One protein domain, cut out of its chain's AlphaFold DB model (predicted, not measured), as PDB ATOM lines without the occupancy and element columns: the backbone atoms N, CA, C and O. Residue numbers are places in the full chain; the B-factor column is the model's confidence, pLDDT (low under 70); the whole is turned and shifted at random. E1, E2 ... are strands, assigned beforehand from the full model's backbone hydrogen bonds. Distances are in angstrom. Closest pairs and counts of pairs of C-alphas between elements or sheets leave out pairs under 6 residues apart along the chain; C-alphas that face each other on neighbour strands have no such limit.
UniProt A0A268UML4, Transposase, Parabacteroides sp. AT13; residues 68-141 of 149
ATOM      1  N   ASP A  68      18.581  66.701  -9.859       90.62
ATOM      2  CA  ASP A  68      19.279  67.938 -10.242       90.62
ATOM      3  C   ASP A  68      18.578  68.740 -11.362       90.62
ATOM      4  O   ASP A  68      19.162  69.658 -11.950       90.62
ATOM      5  N   ALA A  69      17.331  68.402 -11.705       94.50
ATOM      6  CA  ALA A  69      16.613  69.067 -12.784       94.50
ATOM      7  C   ALA A  69      16.291  70.540 -12.469       94.50
ATOM      8  O   ALA A  69      15.824  70.903 -11.394       94.50
ATOM      9  N   TYR A  70      16.494  71.404 -13.467       96.75
ATOM     10  CA  TYR A  70      16.288  72.845 -13.341       96.75
ATOM     11  C   TYR A  70      14.913  73.258 -13.888       96.75
ATOM     12  O   TYR A  70      14.693  73.269 -15.110       96.75
ATOM     13  N   PHE A  71      14.019  73.681 -12.992       97.88
ATOM     14  CA  PHE A  71      12.697  74.223 -13.322       97.88
ATOM     15  C   PHE A  71      12.574  75.692 -12.927       97.88
ATOM     16  O   PHE A  71      13.283  76.170 -12.044       97.88
ATOM     17  N   ARG A  72      11.671  76.414 -13.591       97.88
ATOM     18  CA  ARG A  72      11.343  77.808 -13.273       97.88
ATOM     19  C   ARG A  72       9.845  77.995 -13.138       97.88
ATOM     20  O   ARG A  72       9.102  77.460 -13.968       97.88
ATOM     21  N   TYR A  73       9.432  78.807 -12.172       97.38
ATOM     22  CA  TYR A  73       8.064  79.308 -12.134       97.38
ATOM     23  C   TYR A  73       7.805  80.195 -13.348       97.38
ATOM     24  O   TYR A  73       8.707  80.870 -13.859       97.38
ATOM     25  N   LEU A  74       6.573  80.165 -13.838       96.12
ATOM     26  CA  LEU A  74       6.105  81.105 -14.848       96.12
ATOM     27  C   LEU A  74       5.685  82.401 -14.156       96.12
ATOM     28  O   LEU A  74       5.244  82.370 -13.009       96.12
ATOM     29  N   ILE A  75       5.830  83.533 -14.847       93.31
ATOM     30  CA  ILE A  75       5.251  84.781 -14.351       93.31
ATOM     31  C   ILE A  75       3.721  84.668 -14.380       93.31
ATOM     32  O   ILE A  75       3.149  84.231 -15.379       93.31
ATOM     33  N   THR A  76       3.072  85.022 -13.277       86.00
ATOM     34  CA  THR A  76       1.605  85.085 -13.162       86.00
ATOM     35  C   THR A  76       1.085  86.511 -13.320       86.00
ATOM     36  O   THR A  76      -0.072  86.705 -13.680       86.00
ATOM     37  N   GLU A  77       1.943  87.502 -13.074       84.44
ATOM     38  CA  GLU A  77       1.626  88.920 -13.203       84.44
ATOM     39  C   GLU A  77       1.440  89.342 -14.665       84.44
ATOM     40  O   GLU A  77       2.133  88.866 -15.574       84.44
ATOM     41  N   GLU A  78       0.535  90.297 -14.882       81.56
ATOM     42  CA  GLU A  78       0.348  90.905 -16.193       81.56
ATOM     43  C   GLU A  78       1.609  91.662 -16.649       81.56
ATOM     44  O   GLU A  78       2.343  92.239 -15.836       81.56
ATOM     45  N   PRO A  79       1.882  91.707 -17.965       80.81
ATOM     46  CA  PRO A  79       2.996  92.478 -18.488       80.81
ATOM     47  C   PRO A  79       2.904  93.942 -18.050       80.81
ATOM     48  O   PRO A  79       1.948  94.642 -18.359       80.81
ATOM     49  N   THR A  80       3.962  94.441 -17.412       79.50
ATOM     50  CA  THR A  80       4.025  95.816 -16.874       79.50
ATOM     51  C   THR A  80       3.904  96.944 -17.914       79.50
ATOM     52  O   THR A  80       3.976  98.115 -17.549       79.50
ATOM     53  N   GLY A  81       3.812  96.637 -19.214       81.69
ATOM     54  CA  GLY A  81       3.760  97.621 -20.306       81.69
ATOM     55  C   GLY A  81       5.056  98.415 -20.530       81.69
ATOM     56  O   GLY A  81       5.130  99.245 -21.435       81.69
ATOM     57  N   LYS A  82       6.101  98.168 -19.729       86.44
ATOM     58  CA  LYS A  82       7.397  98.849 -19.843       86.44
ATOM     59  C   LYS A  82       8.138  98.417 -21.109       86.44
ATOM     60  O   LYS A  82       8.049  97.273 -21.551       86.44
ATOM     61  N   ARG A  83       8.927  99.337 -21.673       85.50
ATOM     62  CA  ARG A  83       9.752  99.090 -22.864       85.50
ATOM     63  C   ARG A  83      10.781  97.986 -22.583       85.50
ATOM     64  O   ARG A  83      11.628  98.148 -21.709       85.50
ATOM     65  N   GLY A  84      10.735  96.897 -23.351       87.62
ATOM     66  CA  GLY A  84      11.672  95.773 -23.253       87.62
ATOM     67  C   GLY A  84      11.009  94.421 -23.522       87.62
ATOM     68  O   GLY A  84       9.803  94.343 -23.740       87.62
ATOM     69  N   ARG A  85      11.801  93.339 -23.512       85.44
ATOM     70  CA  ARG A  85      11.261  91.973 -23.582       85.44
ATOM     71  C   ARG A  85      10.559  91.647 -22.255       85.44
ATOM     72  O   ARG A  85      11.212  91.767 -21.217       85.44
ATOM     73  N   PRO A  86       9.293  91.196 -22.264       88.00
ATOM     74  CA  PRO A  86       8.606  90.797 -21.041       88.00
ATOM     75  C   PRO A  86       9.362  89.694 -20.287       88.00
ATOM     76  O   PRO A  86       9.895  88.760 -20.899       88.00
ATOM     77  N   LYS A  87       9.397  89.794 -18.951       89.94
ATOM     78  CA  LYS A  87       9.876  88.720 -18.069       89.94
ATOM     79  C   LYS A  87       8.918  87.534 -18.218       89.94
ATOM     80  O   LYS A  87       7.715  87.724 -18.146       89.94
ATOM     81  N   LEU A  88       9.448  86.334 -18.454       91.62
ATOM     82  CA  LEU A  88       8.641  85.115 -18.650       91.62
ATOM     83  C   LEU A  88       8.633  84.194 -17.426       91.62
ATOM     84  O   LEU A  88       7.735  83.369 -17.277       91.62
ATOM     85  N   TYR A  89       9.659  84.300 -16.580       95.31
ATOM     86  CA  TYR A  89       9.926  83.350 -15.506       95.31
ATOM     87  C   TYR A  89      10.140  84.069 -14.195       95.31
ATOM     88  O   TYR A  89      10.814  85.098 -14.173       95.31
ATOM     89  N   ASP A  90       9.654  83.471 -13.119       94.38
ATOM     90  CA  ASP A  90       9.680  84.045 -11.786       94.38
ATOM     91  C   ASP A  90      10.512  83.205 -10.815       94.38
ATOM     92  O   ASP A  90      10.023  82.667  -9.835       94.38
ATOM     93  N   GLY A  91      11.799  83.053 -11.134       94.69
ATOM     94  CA  GLY A  91      12.743  82.322 -10.288       94.69
ATOM     95  C   GLY A  91      12.842  80.825 -10.589       94.69
ATOM     96  O   GLY A  91      12.129  80.275 -11.436       94.69
ATOM     97  N   LYS A  92      13.820  80.185  -9.941       96.38
ATOM     98  CA  LYS A  92      14.050  78.737  -9.981       96.38
ATOM     99  C   LYS A  92      13.188  78.072  -8.908       96.38
ATOM    100  O   LYS A  92      13.005  78.630  -7.837       96.38
ATOM    101  N   ILE A  93      12.702  76.872  -9.204       96.88
ATOM    102  CA  ILE A  93      12.067  76.017  -8.200       96.88
ATOM    103  C   ILE A  93      13.171  75.353  -7.380       96.88
ATOM    104  O   ILE A  93      13.958  74.575  -7.926       96.88
ATOM    105  N   GLU A  94      13.230  75.684  -6.096       94.75
ATOM    106  CA  GLU A  94      14.115  75.054  -5.116       94.75
ATOM    107  C   GLU A  94      13.313  73.997  -4.347       94.75
ATOM    108  O   GLU A  94      12.303  74.320  -3.725       94.75
ATOM    109  N   MET A  95      13.725  72.727  -4.416       89.94
ATOM    110  CA  MET A  95      12.951  71.615  -3.839       89.94
ATOM    111  C   MET A  95      12.941  71.660  -2.305       89.94
ATOM    112  O   MET A  95      11.974  71.239  -1.678       89.94
ATOM    113  N   GLU A  96      14.001  72.204  -1.709       90.19
ATOM    114  CA  GLU A  96      14.174  72.375  -0.267       90.19
ATOM    115  C   GLU A  96      13.359  73.554   0.290       90.19
ATOM    116  O   GLU A  96      13.063  73.589   1.480       90.19
ATOM    117  N   HIS A  97      12.992  74.511  -0.567       92.00
ATOM    118  CA  HIS A  97      12.265  75.733  -0.207       92.00
ATOM    119  C   HIS A  97      11.127  75.974  -1.201       92.00
ATOM    120  O   HIS A  97      11.081  76.986  -1.901       92.00
ATOM    121  N   LEU A  98      10.235  74.990  -1.305       92.50
ATOM    122  CA  LEU A  98       9.153  75.003  -2.279       92.50
ATOM    123  C   LEU A  98       8.083  76.047  -1.913       92.50
ATOM    124  O   LEU A  98       7.563  76.051  -0.799       92.50
ATOM    125  N   GLU A  99       7.710  76.894  -2.873       93.75
ATOM    126  CA  GLU A  99       6.583  77.835  -2.760       93.75
ATOM    127  C   GLU A  99       5.273  77.068  -3.012       93.75
ATOM    128  O   GLU A  99       4.755  77.041  -4.129       93.75
ATOM    129  N   GLU A 100       4.787  76.340  -1.998       92.56
ATOM    130  CA  GLU A 100       3.635  75.426  -2.127       92.56
ATOM    131  C   GLU A 100       2.339  76.114  -2.586       92.56
ATOM    132  O   GLU A 100       1.504  75.474  -3.221       92.56
ATOM    133  N   ASP A 101       2.180  77.409  -2.313       94.25
ATOM    134  CA  ASP A 101       1.043  78.235  -2.733       94.25
ATOM    135  C   ASP A 101       0.922  78.365  -4.259       94.25
ATOM    136  O   ASP A 101      -0.159  78.644  -4.782       94.25
ATOM    137  N   ARG A 102       2.007  78.093  -4.994       94.56
ATOM    138  CA  ARG A 102       2.021  78.048  -6.462       94.56
ATOM    139  C   ARG A 102       1.592  76.700  -7.047       94.56
ATOM    140  O   ARG A 102       1.575  76.557  -8.273       94.56
ATOM    141  N   PHE A 103       1.285  75.706  -6.213       96.38
ATOM    142  CA  PHE A 103       0.924  74.356  -6.642       96.38
ATOM    143  C   PHE A 103      -0.536  74.024  -6.327       96.38
ATOM    144  O   PHE A 103      -1.071  74.341  -5.270       96.38
ATOM    145  N   GLU A 104      -1.163  73.288  -7.239       96.81
ATOM    146  CA  GLU A 104      -2.375  72.536  -6.944       96.81
ATOM    147  C   GLU A 104      -2.008  71.336  -6.062       96.81
ATOM    148  O   GLU A 104      -1.110  70.559  -6.399       96.81
ATOM    149  N   ILE A 105      -2.701  71.175  -4.934       95.69
ATOM    150  CA  ILE A 105      -2.453  70.085  -3.988       95.69
ATOM    151  C   ILE A 105      -3.523  69.011  -4.160       95.69
ATOM    152  O   ILE A 105      -4.708  69.245  -3.923       95.69
ATOM    153  N   VAL A 106      -3.083  67.804  -4.502       94.44
ATOM    154  CA  VAL A 106      -3.918  66.604  -4.563       94.44
ATOM    155  C   VAL A 106      -3.540  65.693  -3.402       94.44
ATOM    156  O   VAL A 106      -2.444  65.134  -3.366       94.44
ATOM    157  N   ASN A 107      -4.440  65.536  -2.434       92.75
ATOM    158  CA  ASN A 107      -4.226  64.611  -1.322       92.75
ATOM    159  C   ASN A 107      -4.436  63.170  -1.788       92.75
ATOM    160  O   ASN A 107      -5.401  62.873  -2.491       92.75
ATOM    161  N   LEU A 108      -3.536  62.273  -1.388       88.62
ATOM    162  CA  LEU A 108      -3.680  60.853  -1.684       88.62
ATOM    163  C   LEU A 108      -4.740  60.230  -0.783       88.62
ATOM    164  O   LEU A 108      -4.913  60.616   0.380       88.62
ATOM    165  N   GLU A 109      -5.395  59.201  -1.306       83.38
ATOM    166  CA  GLU A 109      -6.323  58.391  -0.532       83.38
ATOM    167  C   GLU A 109      -5.641  57.815   0.721       83.38
ATOM    168  O   GLU A 109      -4.441  57.528   0.750       83.38
ATOM    169  N   ASN A 110      -6.423  57.655   1.791       80.12
ATOM    170  CA  ASN A 110      -5.984  57.082   3.069       80.12
ATOM    171  C   ASN A 110      -4.915  57.890   3.834       80.12
ATOM    172  O   ASN A 110      -4.321  57.375   4.787       80.12
ATOM    173  N   GLY A 111      -4.673  59.152   3.454       78.00
ATOM    174  CA  GLY A 111      -3.743  60.047   4.153       78.00
ATOM    175  C   GLY A 111      -2.274  59.637   4.016       78.00
ATOM    176  O   GLY A 111      -1.465  59.952   4.885       78.00
ATOM    177  N   GLN A 112      -1.930  58.907   2.952       85.56
ATOM    178  CA  GLN A 112      -0.581  58.375   2.717       85.56
ATOM    179  C   GLN A 112       0.401  59.415   2.164       85.56
ATOM    180  O   GLN A 112       1.591  59.135   2.031       85.56
ATOM    181  N   GLY A 113      -0.077  60.612   1.825       91.31
ATOM    182  CA  GLY A 113       0.741  61.635   1.198       91.31
ATOM    183  C   GLY A 113      -0.070  62.676   0.445       91.31
ATOM    184  O   GLY A 113      -1.301  62.710   0.507       91.31
ATOM    185  N   ARG A 114       0.649  63.507  -0.306       93.62
ATOM    186  CA  ARG A 114       0.091  64.515  -1.210       93.62
ATOM    187  C   ARG A 114       0.951  64.659  -2.459       93.62
ATOM    188  O   ARG A 114       2.159  64.421  -2.429       93.62
ATOM    189  N   ILE A 115       0.326  65.074  -3.550       95.31
ATOM    190  CA  ILE A 115       0.978  65.447  -4.799       95.31
ATOM    191  C   ILE A 115       0.811  66.951  -4.979       95.31
ATOM    192  O   ILE A 115      -0.305  67.458  -4.937       95.31
ATOM    193  N   LEU A 116       1.918  67.649  -5.205       96.44
ATOM    194  CA  LEU A 116       1.920  69.042  -5.634       96.44
ATOM    195  C   LEU A 116       2.069  69.077  -7.154       96.44
ATOM    196  O   LEU A 116       3.016  68.497  -7.691       96.44
ATOM    197  N   SER A 117       1.143  69.736  -7.848       97.44
ATOM    198  CA  SER A 117       1.144  69.861  -9.305       97.44
ATOM    199  C   SER A 117       1.162  71.318  -9.751       97.44
ATOM    200  O   SER A 117       0.380  72.132  -9.276       97.44
ATOM    201  N   ALA A 118       2.044  71.656 -10.686       97.19
ATOM    202  CA  ALA A 118       2.070  72.980 -11.299       97.19
ATOM    203  C   ALA A 118       2.553  72.912 -12.748       97.19
ATOM    204  O   ALA A 118       3.306  72.013 -13.140       97.19
ATOM    205  N   VAL A 119       2.142  73.892 -13.555       97.69
ATOM    206  CA  VAL A 119       2.729  74.111 -14.880       97.69
ATOM    207  C   VAL A 119       3.965  74.991 -14.727       97.69
ATOM    208  O   VAL A 119       3.874  76.132 -14.285       97.69
ATOM    209  N   VAL A 120       5.123  74.457 -15.103       97.81
ATOM    210  CA  VAL A 120       6.433  75.090 -14.890       97.81
ATOM    211  C   VAL A 120       7.271  75.005 -16.157       97.81
ATOM    212  O   VAL A 120       7.041  74.144 -17.010       97.81
ATOM    213  N   HIS A 121       8.285  75.855 -16.287       98.19
ATOM    214  CA  HIS A 121       9.218  75.768 -17.407       98.19
ATOM    215  C   HIS A 121      10.390  74.832 -17.083       98.19
ATOM    216  O   HIS A 121      11.216  75.138 -16.220       98.19
ATOM    217  N   SER A 122      10.557  73.749 -17.848       97.81
ATOM    218  CA  SER A 122      11.753  72.898 -17.794       97.81
ATOM    219  C   SER A 122      12.879  73.485 -18.642       97.81
ATOM    220  O   SER A 122      12.730  73.660 -19.854       97.81
ATOM    221  N   ARG A 123      14.035  73.778 -18.029       96.31
ATOM    222  CA  ARG A 123      15.198  74.311 -18.762       96.31
ATOM    223  C   ARG A 123      15.795  73.287 -19.729       96.31
ATOM    224  O   ARG A 123      16.164  73.667 -20.833       96.31
ATOM    225  N   SER A 124      15.874  72.016 -19.335       95.00
ATOM    226  CA  SER A 124      16.466  70.953 -20.160       95.00
ATOM    227  C   SER A 124      15.614  70.601 -21.380       95.00
ATOM    228  O   SER A 124      16.157  70.289 -22.437       95.00
ATOM    229  N   LEU A 125      14.286  70.670 -21.254       96.50
ATOM    230  CA  LEU A 125      13.366  70.411 -22.362       96.50
ATOM    231  C   LEU A 125      13.022  71.674 -23.164       96.50
ATOM    232  O   LEU A 125      12.472  71.559 -24.257       96.50
ATOM    233  N   ASN A 126      13.343  72.860 -22.634       96.06
ATOM    234  CA  ASN A 126      12.985  74.165 -23.196       96.06
ATOM    235  C   ASN A 126      11.482  74.288 -23.510       96.06
ATOM    236  O   ASN A 126      11.088  74.730 -24.587       96.06
ATOM    237  N   ARG A 127      10.639  73.820 -22.583       96.06
ATOM    238  CA  ARG A 127       9.180  73.859 -22.714       96.06
ATOM    239  C   ARG A 127       8.503  73.886 -21.358       96.06
ATOM    240  O   ARG A 127       9.059  73.425 -20.355       96.06
ATOM    241  N   ASN A 128       7.258  74.341 -21.369       97.44
ATOM    242  CA  ASN A 128       6.377  74.186 -20.227       97.44
ATOM    243  C   ASN A 128       5.963  72.717 -20.098       97.44
ATOM    244  O   ASN A 128       5.674  72.038 -21.091       97.44
ATOM    245  N   ILE A 129       5.974  72.235 -18.863       97.50
ATOM    246  CA  ILE A 129       5.581  70.887 -18.467       97.50
ATOM    247  C   ILE A 129       4.626  70.972 -17.283       97.50
ATOM    248  O   ILE A 129       4.605  71.975 -16.573       97.50
ATOM    249  N   ARG A 130       3.878  69.899 -17.037       97.75
ATOM    250  CA  ARG A 130       3.239  69.690 -15.739       97.75
ATOM    251  C   ARG A 130       4.218  68.937 -14.845       97.75
ATOM    252  O   ARG A 130       4.540  67.788 -15.135       97.75
ATOM    253  N   LEU A 131       4.729  69.609 -13.820       97.38
ATOM    254  CA  LEU A 131       5.563  68.999 -12.791       97.38
ATOM    255  C   LEU A 131       4.650  68.443 -11.698       97.38
ATOM    256  O   LEU A 131       3.719  69.127 -11.280       97.38
ATOM    257  N   CYS A 132       4.927  67.220 -11.250       96.62
ATOM    258  CA  CYS A 132       4.255  66.593 -10.116       96.62
ATOM    259  C   CYS A 132       5.311  66.161  -9.096       96.62
ATOM    260  O   CYS A 132       6.208  65.389  -9.438       96.62
ATOM    261  N   ILE A 133       5.198  66.649  -7.864       95.19
ATOM    262  CA  ILE A 133       6.083  66.310  -6.745       95.19
ATOM    263  C   ILE A 133       5.270  65.497  -5.747       95.19
ATOM    264  O   ILE A 133       4.215  65.938  -5.300       95.19
ATOM    265  N   HIS A 134       5.743  64.300  -5.420       92.75
ATOM    266  CA  HIS A 134       5.035  63.366  -4.555       92.75
ATOM    267  C   HIS A 134       5.681  63.338  -3.166       92.75
ATOM    268  O   HIS A 134       6.838  62.949  -3.033       92.75
ATOM    269  N   PHE A 135       4.920  63.720  -2.141       90.44
ATOM    270  CA  PHE A 135       5.317  63.628  -0.738       90.44
ATOM    271  C   PHE A 135       4.590  62.462  -0.078       90.44
ATOM    272  O   PHE A 135       3.362  62.453  -0.030       90.44
ATOM    273  N   LEU A 136       5.348  61.505   0.453       87.75
ATOM    274  CA  LEU A 136       4.817  60.377   1.213       87.75
ATOM    275  C   LEU A 136       4.835  60.697   2.709       87.75
ATOM    276  O   LEU A 136       5.871  61.065   3.263       87.75
ATOM    277  N   PHE A 137       3.700  60.500   3.375       81.31
ATOM    278  CA  PHE A 137       3.614  60.508   4.829       81.31
ATOM    279  C   PHE A 137       3.777  59.074   5.324       81.31
ATOM    280  O   PHE A 137       2.825  58.294   5.374       81.31
ATOM    281  N   PHE A 138       5.003  58.699   5.686       68.75
ATOM    282  CA  PHE A 138       5.223  57.420   6.347       68.75
ATOM    283  C   PHE A 138       4.622  57.480   7.754       68.75
ATOM    284  O   PHE A 138       5.105  58.213   8.618       68.75
ATOM    285  N   LYS A 139       3.572  56.690   8.007       55.66
ATOM    286  CA  LYS A 139       3.167  56.378   9.379       55.66
ATOM    287  C   LYS A 139       4.295  55.565  10.006       55.66
ATOM    288  O   LYS A 139       4.523  54.426   9.608       55.66
ATOM    289  N   CYS A 140       5.003  56.155  10.965       41.25
ATOM    290  CA  CYS A 140       5.881  55.402  11.850       41.25
ATOM    291  C   CYS A 140       5.019  54.321  12.528       41.25
ATOM    292  O   CYS A 140       4.014  54.684  13.151       41.25
ATOM    293  N   PRO A 141       5.311  53.016  12.374       49.19
ATOM    294  CA  PRO A 141       4.607  52.001  13.135       49.19
ATOM    295  C   PRO A 141       4.925  52.265  14.602       49.19
ATOM    296  O   PRO A 141       6.068  52.136  15.036       49.19
TER     297      PRO A 141
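Overview. This is residues 68 to 141 of the 149 residues of the protein "Transposase" of Parabacteroides sp. AT13 (UniProt A0A268UML4). A long, strongly twisted hairpin of two strands, E4 and E5, makes the core, with the short strand E3 along one end of E4 and the short hairpin E1 and E2 beside its other end. The loop between E1 and E2 sticks out at one end of the rod with residues 80 to 85, and residues 137 to 141 trail off at the other. The printed part has 74 residues, no named helix and five strands, E1 to E5 in chain order, in one branched antiparallel sheet. The class is all strand, though named elements hold 32 of the 74 residues. The whole is loose, with a radius of gyration of the C-alphas of 15.5 A and spans of 59 by 24 by 19 A.

Arrangement. E1, residues 71 to 74, forms an antiparallel hairpin with E2, residues 89 to 92; N 90 and O 73 are 2.9 A apart. On the other side of E1 is E4, residues 113 to 122, with N 121 and O 72 at 2.9 A. E3, residues 104 to 107, forms a hairpin with E4, with N 106 and O 115 at 2.8 A. E1 and E3 lie on one side of E4 but are apart. E5, residues 127 to 136, is on the other side of E4 in a hairpin, with N 116 and O 133 at 2.9 A. E3, E4 and E5 form a meander, each strand the antiparallel neighbour of the one before.

Along the chain. E1 begins at C-alpha 71 (12.697, 74.223, -13.322). E4 is 24.7 A long and bends by 71 degrees at residue 119. E5 is 27.8 A long and ends at C-alpha 136 (4.817, 60.377, 1.213). E1, E2 and E3 have four residues each.

Size, cuts and confidence. The farthest C-alphas, of Arg 83 and Pro 141, are 59.5 A apart. The printed part has no cut. Links E1 to E2 and E2 to E3 are long. Residues 138 to 141 have pLDDT under 70.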